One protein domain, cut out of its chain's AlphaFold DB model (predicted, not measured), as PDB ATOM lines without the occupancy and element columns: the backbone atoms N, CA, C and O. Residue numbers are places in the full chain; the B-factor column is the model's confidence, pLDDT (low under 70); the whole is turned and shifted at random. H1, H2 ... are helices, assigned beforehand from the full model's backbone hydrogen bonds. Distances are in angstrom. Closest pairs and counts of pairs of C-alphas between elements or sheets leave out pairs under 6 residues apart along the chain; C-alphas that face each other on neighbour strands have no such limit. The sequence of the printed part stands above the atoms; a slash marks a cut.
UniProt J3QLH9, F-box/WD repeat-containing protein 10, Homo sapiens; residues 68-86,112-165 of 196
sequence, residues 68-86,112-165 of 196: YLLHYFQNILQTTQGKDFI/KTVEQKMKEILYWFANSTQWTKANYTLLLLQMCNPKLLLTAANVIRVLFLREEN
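What this domain is: This is residues 68 to 86 and 112 to 165 of the 196 residues of the protein "F-box/WD repeat-containing protein 10" of Homo sapiens (UniProt J3QLH9). Picture a loose group of helices in which H1 and H5 cross against each other as a pair, H4 runs alongside H1, and H3 sticks out beyond H4 with residues 112 to 124 standing free. H3 and H4 make a V, joined by a tight link at its point, while the little helix H2 sits past the end of H1, far from H3. The printed part has 73 residues with five named helices, H1 to H5 in order along the chain, and no named strand; the class is all helix. It is only just loose, close to compact, with a radius of gyration of the C-alphas of 13.5 A and spans of 38 by 28 by 20 A.

How they stand to each other: Begin with H1, residues 68 to 81, and look for H5, residues 146 to 165: they touch, their closest C-alphas being those of Leu 77 and Ala 153, 5.5 A apart. They run opposite ways at a steep tilt of 38 degrees. H2, residues 83 to 86, meets H1 only through their link; it is close to H5 but not clearly touching, with the closest C-alphas, of Phe 85 and Pro 146, 7.8 A apart. H3, residues 112 to 126, is close to H4, residues 130 to 142, but not clearly touching: the closest C-alphas, of Phe 125 and Lys 133, are 6.7 A apart. These two run opposite ways at a steep tilt of 40 degrees. H4 runs the same way as H1 at a shallow tilt of 13 degrees, close but not clearly touching, with the closest C-alphas, of Leu 69 and Ala 134, 6.8 A apart. H4 is also close to H5 but not clearly touching, with the closest C-alphas, of Leu 141 and Leu 149, 6.7 A apart. H3 is apart from H1, H2 and H5, and H2 is apart from H4. In H3, H4 and H5 every O i to N i+4 pair is within hydrogen-bond range, in H1 7 of 10 are, and H2 is too short for such a pair, with its 1 O i to N i+3 pair within range.

Where its parts are: Find C-alpha 68 at (35.544, -5.172, -26.252); from there H1 runs 20.4 A to C-alpha 81. H2 follows, 5.0 A from C-alpha 83 to C-alpha 86. After the cut, find C-alpha 112 at (54.453, -14.519, 1.310), where H3 begins its 21.3 A. H4 covers 18.6 A, and H5, the longest helix, runs 28.9 A to C-alpha 165 at (46.174, 3.918, -30.626).

The domain as a whole: Look for the two C-alphas farthest apart, those of Lys 83 and Lys 112, 38.9 A. Residues 87 to 111 are not printed, and C-alphas 86 and 112 are 34.6 A apart across this cut. The links H1 to H2, H3 to H4 and H4 to H5 are tight. The mean pLDDT of the printed part is 91.3, that of H2 is 75, and no printed residue is under 70.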
ATOM      1  N   TYR A  68      36.913  -4.949 -26.712       94.00
ATOM      2  CA  TYR A  68      35.544  -5.172 -26.252       94.00
ATOM      3  C   TYR A  68      35.444  -5.217 -24.720       94.00
ATOM      4  O   TYR A  68      34.589  -4.548 -24.143       94.00
ATOM      5  N   LEU A  69      36.330  -5.959 -24.042       94.94
ATOM      6  CA  LEU A  69      36.327  -6.026 -22.575       94.94
ATOM      7  C   LEU A  69      36.716  -4.690 -21.940       94.94
ATOM      8  O   LEU A  69      36.116  -4.293 -20.944       94.94
ATOM      9  N   LEU A  70      37.699  -3.993 -22.510       95.69
ATOM     10  CA  LEU A  70      38.114  -2.679 -22.021       95.69
ATOM     11  C   LEU A  70      36.961  -1.672 -22.111       95.69
ATOM     12  O   LEU A  70      36.655  -1.016 -21.117       95.69
ATOM     13  N   HIS A  71      36.265  -1.625 -23.249       94.62
ATOM     14  CA  HIS A  71      35.077  -0.791 -23.433       94.62
ATOM     15  C   HIS A  71      33.941  -1.181 -22.472       94.62
ATOM     16  O   HIS A  71      33.342  -0.326 -21.821       94.62
ATOM     17  N   TYR A  72      33.680  -2.483 -22.315       95.31
ATOM     18  CA  TYR A  72      32.675  -2.997 -21.382       95.31
ATOM     19  C   TYR A  72      32.926  -2.518 -19.943       95.31
ATOM     20  O   TYR A  72      32.029  -1.968 -19.299       95.31
ATOM     21  N   PHE A  73      34.156  -2.660 -19.441       95.88
ATOM     22  CA  PHE A  73      34.492  -2.210 -18.090       95.88
ATOM     23  C   PHE A  73      34.578  -0.694 -17.959       95.88
ATOM     24  O   PHE A  73      34.278  -0.177 -16.883       95.88
ATOM     25  N   GLN A  74      34.939   0.026 -19.020       94.44
ATOM     26  CA  GLN A  74      34.894   1.485 -19.033       94.44
ATOM     27  C   GLN A  74      33.467   1.984 -18.787       94.44
ATOM     28  O   GLN A  74      33.269   2.813 -17.900       94.44
ATOM     29  N   ASN A  75      32.480   1.414 -19.481       93.12
ATOM     30  CA  ASN A  75      31.072   1.785 -19.322       93.12
ATOM     31  C   ASN A  75      30.555   1.488 -17.910       93.12
ATOM     32  O   ASN A  75      29.906   2.330 -17.290       93.12
ATOM     33  N   ILE A  76      30.898   0.322 -17.355       92.12
ATOM     34  CA  ILE A  76      30.511  -0.032 -15.982       92.12
ATOM     35  C   ILE A  76      31.149   0.930 -14.977       92.12
ATOM     36  O   ILE A  76      30.470   1.462 -14.097       92.12
ATOM     37  N   LEU A  77      32.452   1.181 -15.099       91.69
ATOM     38  CA  LEU A  77      33.194   1.993 -14.138       91.69
ATOM     39  C   LEU A  77      32.886   3.486 -14.254       91.69
ATOM     40  O   LEU A  77      33.064   4.199 -13.265       91.69
ATOM     41  N   GLN A  78      32.381   3.964 -15.392       86.69
ATOM     42  CA  GLN A  78      31.933   5.347 -15.558       86.69
ATOM     43  C   GLN A  78      30.842   5.717 -14.542       86.69
ATOM     44  O   GLN A  78      30.865   6.818 -13.995       86.69
ATOM     45  N   THR A  79      29.958   4.778 -14.190       82.31
ATOM     46  CA  THR A  79      28.930   4.999 -13.153       82.31
ATOM     47  C   THR A  79      29.541   5.300 -11.777       82.31
ATOM     48  O   THR A  79      29.008   6.096 -11.006       82.31
ATOM     49  N   THR A  80      30.732   4.761 -11.493       78.56
ATOM     50  CA  THR A  80      31.473   5.011 -10.245       78.56
ATOM     51  C   THR A  80      32.171   6.375 -10.210       78.56
ATOM     52  O   THR A  80      32.829   6.700  -9.218       78.56
ATOM     53  N   GLN A  81      32.075   7.168 -11.282       74.12
ATOM     54  CA  GLN A  81      32.624   8.526 -11.392       74.12
ATOM     55  C   GLN A  81      31.548   9.613 -11.239       74.12
ATOM     56  O   GLN A  81      31.845  10.796 -11.379       74.12
ATOM     57  N   GLY A  82      30.303   9.230 -10.937       79.62
ATOM     58  CA  GLY A  82      29.218  10.173 -10.672       79.62
ATOM     59  C   GLY A  82      29.452  11.032  -9.424       79.62
ATOM     60  O   GLY A  82      30.238  10.684  -8.535       79.62
ATOM     61  N   LYS A  83      28.725  12.155  -9.338       79.44
ATOM     62  CA  LYS A  83      28.822  13.122  -8.227       79.44
ATOM     63  C   LYS A  83      28.617  12.465  -6.855       79.44
ATOM     64  O   LYS A  83      29.380  12.751  -5.934       79.44
ATOM     65  N   ASP A  84      27.687  11.518  -6.741       72.19
ATOM     66  CA  ASP A  84      27.402  10.804  -5.485       72.19
ATOM     67  C   ASP A  84      28.575   9.929  -5.029       72.19
ATOM     68  O   ASP A  84      28.907   9.859  -3.844       72.19
ATOM     69  N   PHE A  85      29.281   9.312  -5.977       72.56
ATOM     70  CA  PHE A  85      30.490   8.544  -5.689       72.56
ATOM     71  C   PHE A  85      31.649   9.441  -5.257       72.56
ATOM     72  O   PHE A  85      32.431   9.064  -4.381       72.56
ATOM     73  N   ILE A  86      31.773  10.626  -5.857       74.00
ATOM     74  CA  ILE A  86      32.763  11.632  -5.458       74.00
ATOM     75  C   ILE A  86      32.477  12.105  -4.026       74.00
ATOM     76  O   ILE A  86      33.391  12.138  -3.201       74.00
ATOM     77  N   LYS A 112      53.827 -13.558   2.246       76.19
ATOM     78  CA  LYS A 112      54.453 -14.519   1.310       76.19
ATOM     79  C   LYS A 112      53.447 -15.518   0.731       76.19
ATOM     80  O   LYS A 112      53.450 -15.782  -0.471       76.19
ATOM     81  N   THR A 113      52.566 -16.055   1.576       84.50
ATOM     82  CA  THR A 113      51.520 -16.996   1.141       84.50
ATOM     83  C   THR A 113      50.505 -16.310   0.224       84.50
ATOM     84  O   THR A 113      50.068 -16.877  -0.776       84.50
ATOM     85  N   VAL A 114      50.139 -15.068   0.542       86.06
ATOM     86  CA  VAL A 114      49.228 -14.255  -0.267       86.06
ATOM     87  C   VAL A 114      49.848 -13.905  -1.616       86.06
ATOM     88  O   VAL A 114      49.179 -14.039  -2.636       86.06
ATOM     89  N   GLU A 115      51.111 -13.484  -1.656       89.31
ATOM     90  CA  GLU A 115      51.795 -13.155  -2.907       89.31
ATOM     91  C   GLU A 115      51.837 -14.350  -3.857       89.31
ATOM     92  O   GLU A 115      51.631 -14.192  -5.063       89.31
ATOM     93  N   GLN A 116      52.040 -15.551  -3.317       91.38
ATOM     94  CA  GLN A 116      51.976 -16.778  -4.096       91.38
ATOM     95  C   GLN A 116      50.569 -17.009  -4.668       91.38
ATOM     96  O   GLN A 116      50.428 -17.200  -5.877       91.38
ATOM     97  N   LYS A 117      49.515 -16.862  -3.851       91.88
ATOM     98  CA  LYS A 117      48.118 -16.932  -4.321       91.88
ATOM     99  C   LYS A 117      47.817 -15.897  -5.410       91.88
ATOM    100  O   LYS A 117      47.159 -16.212  -6.400       91.88
ATOM    101  N   MET A 118      48.319 -14.669  -5.268       93.94
ATOM    102  CA  MET A 118      48.155 -13.615  -6.276       93.94
ATOM    103  C   MET A 118      48.789 -14.027  -7.608       93.94
ATOM    104  O   MET A 118      48.149 -13.892  -8.650       93.94
ATOM    105  N   LYS A 119      50.023 -14.551  -7.583       95.00
ATOM    106  CA  LYS A 119      50.724 -15.031  -8.785       95.00
ATOM    107  C   LYS A 119      49.978 -16.181  -9.453       95.00
ATOM    108  O   LYS A 119      49.793 -16.153 -10.665       95.00
ATOM    109  N   GLU A 120      49.505 -17.150  -8.675       95.44
ATOM    110  CA  GLU A 120      48.735 -18.288  -9.186       95.44
ATOM    111  C   GLU A 120      47.446 -17.850  -9.881       95.44
ATOM    112  O   GLU A 120      47.112 -18.358 -10.953       95.44
ATOM    113  N   ILE A 121      46.725 -16.887  -9.300       96.50
ATOM    114  CA  ILE A 121      45.518 -16.361  -9.936       96.50
ATOM    115  C   ILE A 121      45.857 -15.549 -11.182       96.50
ATOM    116  O   ILE A 121      45.185 -15.726 -12.191       96.50
ATOM    117  N   LEU A 122      46.897 -14.713 -11.157       96.56
ATOM    118  CA  LEU A 122      47.322 -13.960 -12.342       96.56
ATOM    119  C   LEU A 122      47.759 -14.884 -13.484       96.56
ATOM    120  O   LEU A 122      47.468 -14.600 -14.641       96.56
ATOM    121  N   TYR A 123      48.436 -15.989 -13.176       96.75
ATOM    122  CA  TYR A 123      48.821 -16.982 -14.176       96.75
ATOM    123  C   TYR A 123      47.600 -17.709 -14.753       96.75
ATOM    124  O   TYR A 123      47.458 -17.837 -15.967       96.75
ATOM    125  N   TRP A 124      46.680 -18.147 -13.890       96.25
ATOM    126  CA  TRP A 124      45.432 -18.773 -14.325       96.25
ATOM    127  C   TRP A 124      44.566 -17.819 -15.164       96.25
ATOM    128  O   TRP A 124      44.075 -18.203 -16.222       96.25
ATOM    129  N   PHE A 125      44.414 -16.568 -14.726       96.75
ATOM    130  CA  PHE A 125      43.592 -15.565 -15.399       96.75
ATOM    131  C   PHE A 125      44.137 -15.239 -16.791       96.75
ATOM    132  O   PHE A 125      43.355 -15.152 -17.740       96.75
ATOM    133  N   ALA A 126      45.462 -15.138 -16.953       95.50
ATOM    134  CA  ALA A 126      46.097 -14.870 -18.244       95.50
ATOM    135  C   ALA A 126      45.678 -15.886 -19.318       95.50
ATOM    136  O   ALA A 126      45.331 -15.484 -20.433       95.50
ATOM    137  N   ASN A 127      45.638 -17.166 -18.934       94.44
ATOM    138  CA  ASN A 127      45.331 -18.314 -19.793       94.44
ATOM    139  C   ASN A 127      43.828 -18.637 -19.899       94.44
ATOM    140  O   ASN A 127      43.448 -19.600 -20.559       94.44
ATOM    141  N   SER A 128      42.964 -17.865 -19.236       93.44
ATOM    142  CA  SER A 128      41.519 -18.107 -19.219       93.44
ATOM    143  C   SER A 128      40.795 -17.511 -20.433       93.44
ATOM    144  O   SER A 128      41.317 -16.633 -21.130       93.44
ATOM    145  N   THR A 129      39.566 -17.973 -20.686       93.06
ATOM    146  CA  THR A 129      38.739 -17.456 -21.786       93.06
ATOM    147  C   THR A 129      38.283 -16.017 -21.521       93.06
ATOM    148  O   THR A 129      38.270 -15.536 -20.387       93.06
ATOM    149  N   GLN A 130      37.828 -15.324 -22.569       92.94
ATOM    150  CA  GLN A 130      37.263 -13.975 -22.433       92.94
ATOM    151  C   GLN A 130      36.028 -13.944 -21.515       92.94
ATOM    152  O   GLN A 130      35.829 -12.963 -20.798       92.94
ATOM    153  N   TRP A 131      35.231 -15.021 -21.489       92.50
ATOM    154  CA  TRP A 131      34.082 -15.146 -20.592       92.50
ATOM    155  C   TRP A 131      34.532 -15.200 -19.131       92.50
ATOM    156  O   TRP A 131      34.036 -14.431 -18.305       92.50
ATOM    157  N   THR A 132      35.529 -16.031 -18.810       94.25
ATOM    158  CA  THR A 132      36.103 -16.076 -17.456       94.25
ATOM    159  C   THR A 132      36.703 -14.733 -17.068       94.25
ATOM    160  O   THR A 132      36.458 -14.263 -15.958       94.25
ATOM    161  N   LYS A 133      37.428 -14.073 -17.980       96.38
ATOM    162  CA  LYS A 133      38.012 -12.751 -17.721       96.38
ATOM    163  C   LYS A 133      36.947 -11.722 -17.354       96.38
ATOM    164  O   LYS A 133      37.073 -11.060 -16.327       96.38
ATOM    165  N   ALA A 134      35.871 -11.636 -18.137       95.88
ATOM    166  CA  ALA A 134      34.765 -10.723 -17.866       95.88
ATOM    167  C   ALA A 134      34.112 -10.996 -16.500       95.88
ATOM    168  O   ALA A 134      33.981 -10.091 -15.674       95.88
ATOM    169  N   ASN A 135      33.742 -12.247 -16.229       95.75
ATOM    170  CA  ASN A 135      33.027 -12.582 -14.999       95.75
ATOM    171  C   ASN A 135      33.916 -12.449 -13.757       95.75
ATOM    172  O   ASN A 135      33.493 -11.882 -12.750       95.75
ATOM    173  N   TYR A 136      35.166 -12.910 -13.827       97.25
ATOM    174  CA  TYR A 136      36.099 -12.791 -12.713       97.25
ATOM    175  C   TYR A 136      36.406 -11.323 -12.395       97.25
ATOM    176  O   TYR A 136      36.357 -10.926 -11.232       97.25
ATOM    177  N   THR A 137      36.685 -10.495 -13.408       97.50
ATOM    178  CA  THR A 137      36.948  -9.066 -13.188       97.50
ATOM    179  C   THR A 137      35.727  -8.359 -12.606       97.50
ATOM    180  O   THR A 137      35.887  -7.578 -11.673       97.50
ATOM    181  N   LEU A 138      34.513  -8.659 -13.077       96.75
ATOM    182  CA  LEU A 138      33.292  -8.079 -12.515       96.75
ATOM    183  C   LEU A 138      33.136  -8.410 -11.022       96.75
ATOM    184  O   LEU A 138      32.919  -7.512 -10.209       96.75
ATOM    185  N   LEU A 139      33.309  -9.680 -10.653       96.44
ATOM    186  CA  LEU A 139      33.222 -10.136  -9.263       96.44
ATOM    187  C   LEU A 139      34.348  -9.548  -8.396       96.44
ATOM    188  O   LEU A 139      34.118  -9.187  -7.243       96.44
ATOM    189  N   LEU A 140      35.552  -9.373  -8.948       96.75
ATOM    190  CA  LEU A 140      36.650  -8.684  -8.267       96.75
ATOM    191  C   LEU A 140      36.317  -7.217  -7.974       96.75
ATOM    192  O   LEU A 140      36.575  -6.737  -6.870       96.75
ATOM    193  N   LEU A 141      35.723  -6.507  -8.936       95.44
ATOM    194  CA  LEU A 141      35.318  -5.112  -8.757       95.44
ATOM    195  C   LEU A 141      34.253  -4.965  -7.663       95.44
ATOM    196  O   LEU A 141      34.318  -4.009  -6.896       95.44
ATOM    197  N   GLN A 142      33.340  -5.927  -7.507       93.44
ATOM    198  CA  GLN A 142      32.356  -5.918  -6.412       93.44
ATOM    199  C   GLN A 142      32.993  -5.998  -5.014       93.44
ATOM    200  O   GLN A 142      32.412  -5.521  -4.045       93.44
ATOM    201  N   MET A 143      34.195  -6.573  -4.899       92.44
ATOM    202  CA  MET A 143      34.945  -6.648  -3.638       92.44
ATOM    203  C   MET A 143      35.820  -5.408  -3.386       92.44
ATOM    204  O   MET A 143      36.421  -5.276  -2.320       92.44
ATOM    205  N   CYS A 144      35.936  -4.502  -4.361       92.06
ATOM    206  CA  CYS A 144      36.811  -3.340  -4.275       92.06
ATOM    207  C   CYS A 144      36.164  -2.187  -3.498       92.06
ATOM    208  O   CYS A 144      35.020  -1.802  -3.733       92.06
ATOM    209  N   ASN A 145      36.951  -1.547  -2.632       88.88
ATOM    210  CA  ASN A 145      36.557  -0.283  -2.019       88.88
ATOM    211  C   ASN A 145      36.511   0.864  -3.067       88.88
ATOM    212  O   ASN A 145      37.081   0.747  -4.160       88.88
ATOM    213  N   PRO A 146      35.897   2.022  -2.750       87.88
ATOM    214  CA  PRO A 146      35.780   3.132  -3.698       87.88
ATOM    215  C   PRO A 146      37.111   3.673  -4.252       87.88
ATOM    216  O   PRO A 146      37.128   4.182  -5.378       87.88
ATOM    217  N   LYS A 147      38.220   3.578  -3.498       88.38
ATOM    218  CA  LYS A 147      39.565   4.004  -3.941       88.38
ATOM    219  C   LYS A 147      40.130   3.052  -5.001       88.38
ATOM    220  O   LYS A 147      40.696   3.492  -6.005       88.38
ATOM    221  N   LEU A 148      39.938   1.750  -4.809       92.88
ATOM    222  CA  LEU A 148      40.319   0.722  -5.774       92.88
ATOM    223  C   LEU A 148      39.486   0.811  -7.052       92.88
ATOM    224  O   LEU A 148      40.059   0.768  -8.135       92.88
ATOM    225  N   LEU A 149      38.173   1.033  -6.944       93.38
ATOM    226  CA  LEU A 149      37.301   1.240  -8.110       93.38
ATOM    227  C   LEU A 149      37.722   2.459  -8.943       93.38
ATOM    228  O   LEU A 149      37.771   2.386 -10.169       93.38
ATOM    229  N   LEU A 150      38.103   3.563  -8.289       91.06
ATOM    230  CA  LEU A 150      38.661   4.730  -8.980       91.06
ATOM    231  C   LEU A 150      39.975   4.387  -9.694       91.06
ATOM    232  O   LEU A 150      40.198   4.795 -10.833       91.06
ATOM    233  N   THR A 151      40.836   3.605  -9.041       93.44
ATOM    234  CA  THR A 151      42.075   3.131  -9.664       93.44
ATOM    235  C   THR A 151      41.783   2.256 -10.882       93.44
ATOM    236  O   THR A 151      42.415   2.448 -11.917       93.44
ATOM    237  N   ALA A 152      40.811   1.344 -10.792       95.81
ATOM    238  CA  ALA A 152      40.395   0.507 -11.913       95.81
ATOM    239  C   ALA A 152      39.916   1.346 -13.099       95.81
ATOM    240  O   ALA A 152      40.374   1.120 -14.215       95.81
ATOM    241  N   ALA A 153      39.066   2.349 -12.856       94.56
ATOM    242  CA  ALA A 153      38.555   3.237 -13.899       94.56
ATOM    243  C   ALA A 153      39.694   3.959 -14.636       94.56
ATOM    244  O   ALA A 153      39.736   3.986 -15.866       94.56
ATOM    245  N   ASN A 154      40.668   4.480 -13.884       93.94
ATOM    246  CA  ASN A 154      41.837   5.146 -14.454       93.94
ATOM    247  C   ASN A 154      42.712   4.191 -15.274       93.94
ATOM    248  O   ASN A 154      43.149   4.547 -16.366       93.94
ATOM    249  N   VAL A 155      42.954   2.981 -14.770       95.88
ATOM    250  CA  VAL A 155      43.760   1.968 -15.466       95.88
ATOM    251  C   VAL A 155      43.074   1.518 -16.750       95.88
ATOM    252  O   VAL A 155      43.723   1.495 -17.790       95.88
ATOM    253  N   ILE A 156      41.773   1.220 -16.706       95.75
ATOM    254  CA  ILE A 156      40.996   0.818 -17.885       95.75
ATOM    255  C   ILE A 156      41.016   1.912 -18.948       95.75
ATOM    256  O   ILE A 156      41.293   1.607 -20.100       95.75
ATOM    257  N   ARG A 157      40.828   3.182 -18.570       94.00
ATOM    258  CA  ARG A 157      40.914   4.307 -19.511       94.00
ATOM    259  C   ARG A 157      42.274   4.374 -20.209       94.00
ATOM    260  O   ARG A 157      42.337   4.560 -21.418       94.00
ATOM    261  N   VAL A 158      43.366   4.204 -19.460       94.75
ATOM    262  CA  VAL A 158      44.726   4.195 -20.027       94.75
ATOM    263  C   VAL A 158      44.943   2.990 -20.948       94.75
ATOM    264  O   VAL A 158      45.534   3.142 -22.015       94.75
ATOM    265  N   LEU A 159      44.472   1.803 -20.555       94.81
ATOM    266  CA  LEU A 159      44.582   0.591 -21.370       94.81
ATOM    267  C   LEU A 159      43.761   0.694 -22.658       94.81
ATOM    268  O   LEU A 159      44.265   0.334 -23.715       94.81
ATOM    269  N   PHE A 160      42.542   1.231 -22.578       93.44
ATOM    270  CA  PHE A 160      41.671   1.451 -23.728       93.44
ATOM    271  C   PHE A 160      42.330   2.380 -24.751       93.44
ATOM    272  O   PHE A 160      42.516   1.984 -25.896       93.44
ATOM    273  N   LEU A 161      42.788   3.561 -24.314       92.06
ATOM    274  CA  LEU A 161      43.476   4.516 -25.189       92.06
ATOM    275  C   LEU A 161      44.743   3.919 -25.806       92.06
ATOM    276  O   LEU A 161      45.048   4.166 -26.969       92.06
ATOM    277  N   ARG A 162      45.509   3.131 -25.043       91.62
ATOM    278  CA  ARG A 162      46.690   2.445 -25.581       91.62
ATOM    279  C   ARG A 162      46.302   1.468 -26.693       91.62
ATOM    280  O   ARG A 162      46.956   1.462 -27.732       91.62
ATOM    281  N   GLU A 163      45.277   0.652 -26.473       89.12
ATOM    282  CA  GLU A 163      44.860  -0.360 -27.443       89.12
ATOM    283  C   GLU A 163      44.262   0.267 -28.709       89.12
ATOM    284  O   GLU A 163      44.591  -0.141 -29.820       89.12
ATOM    285  N   GLU A 164      43.470   1.326 -28.556       88.00
ATOM    286  CA  GLU A 164      42.916   2.106 -29.666       88.00
ATOM    287  C   GLU A 164      44.022   2.727 -30.539       88.00
ATOM    288  O   GLU A 164      44.027   2.565 -31.764       88.00
ATOM    289  N   ASN A 165      45.025   3.352 -29.914       87.94
ATOM    290  CA  ASN A 165      46.174   3.918 -30.626       87.94
ATOM    291  C   ASN A 165      47.003   2.845 -31.351       87.94
ATOM    292  O   ASN A 165      47.464   3.074 -32.470       87.94
TER     293      ASN A 165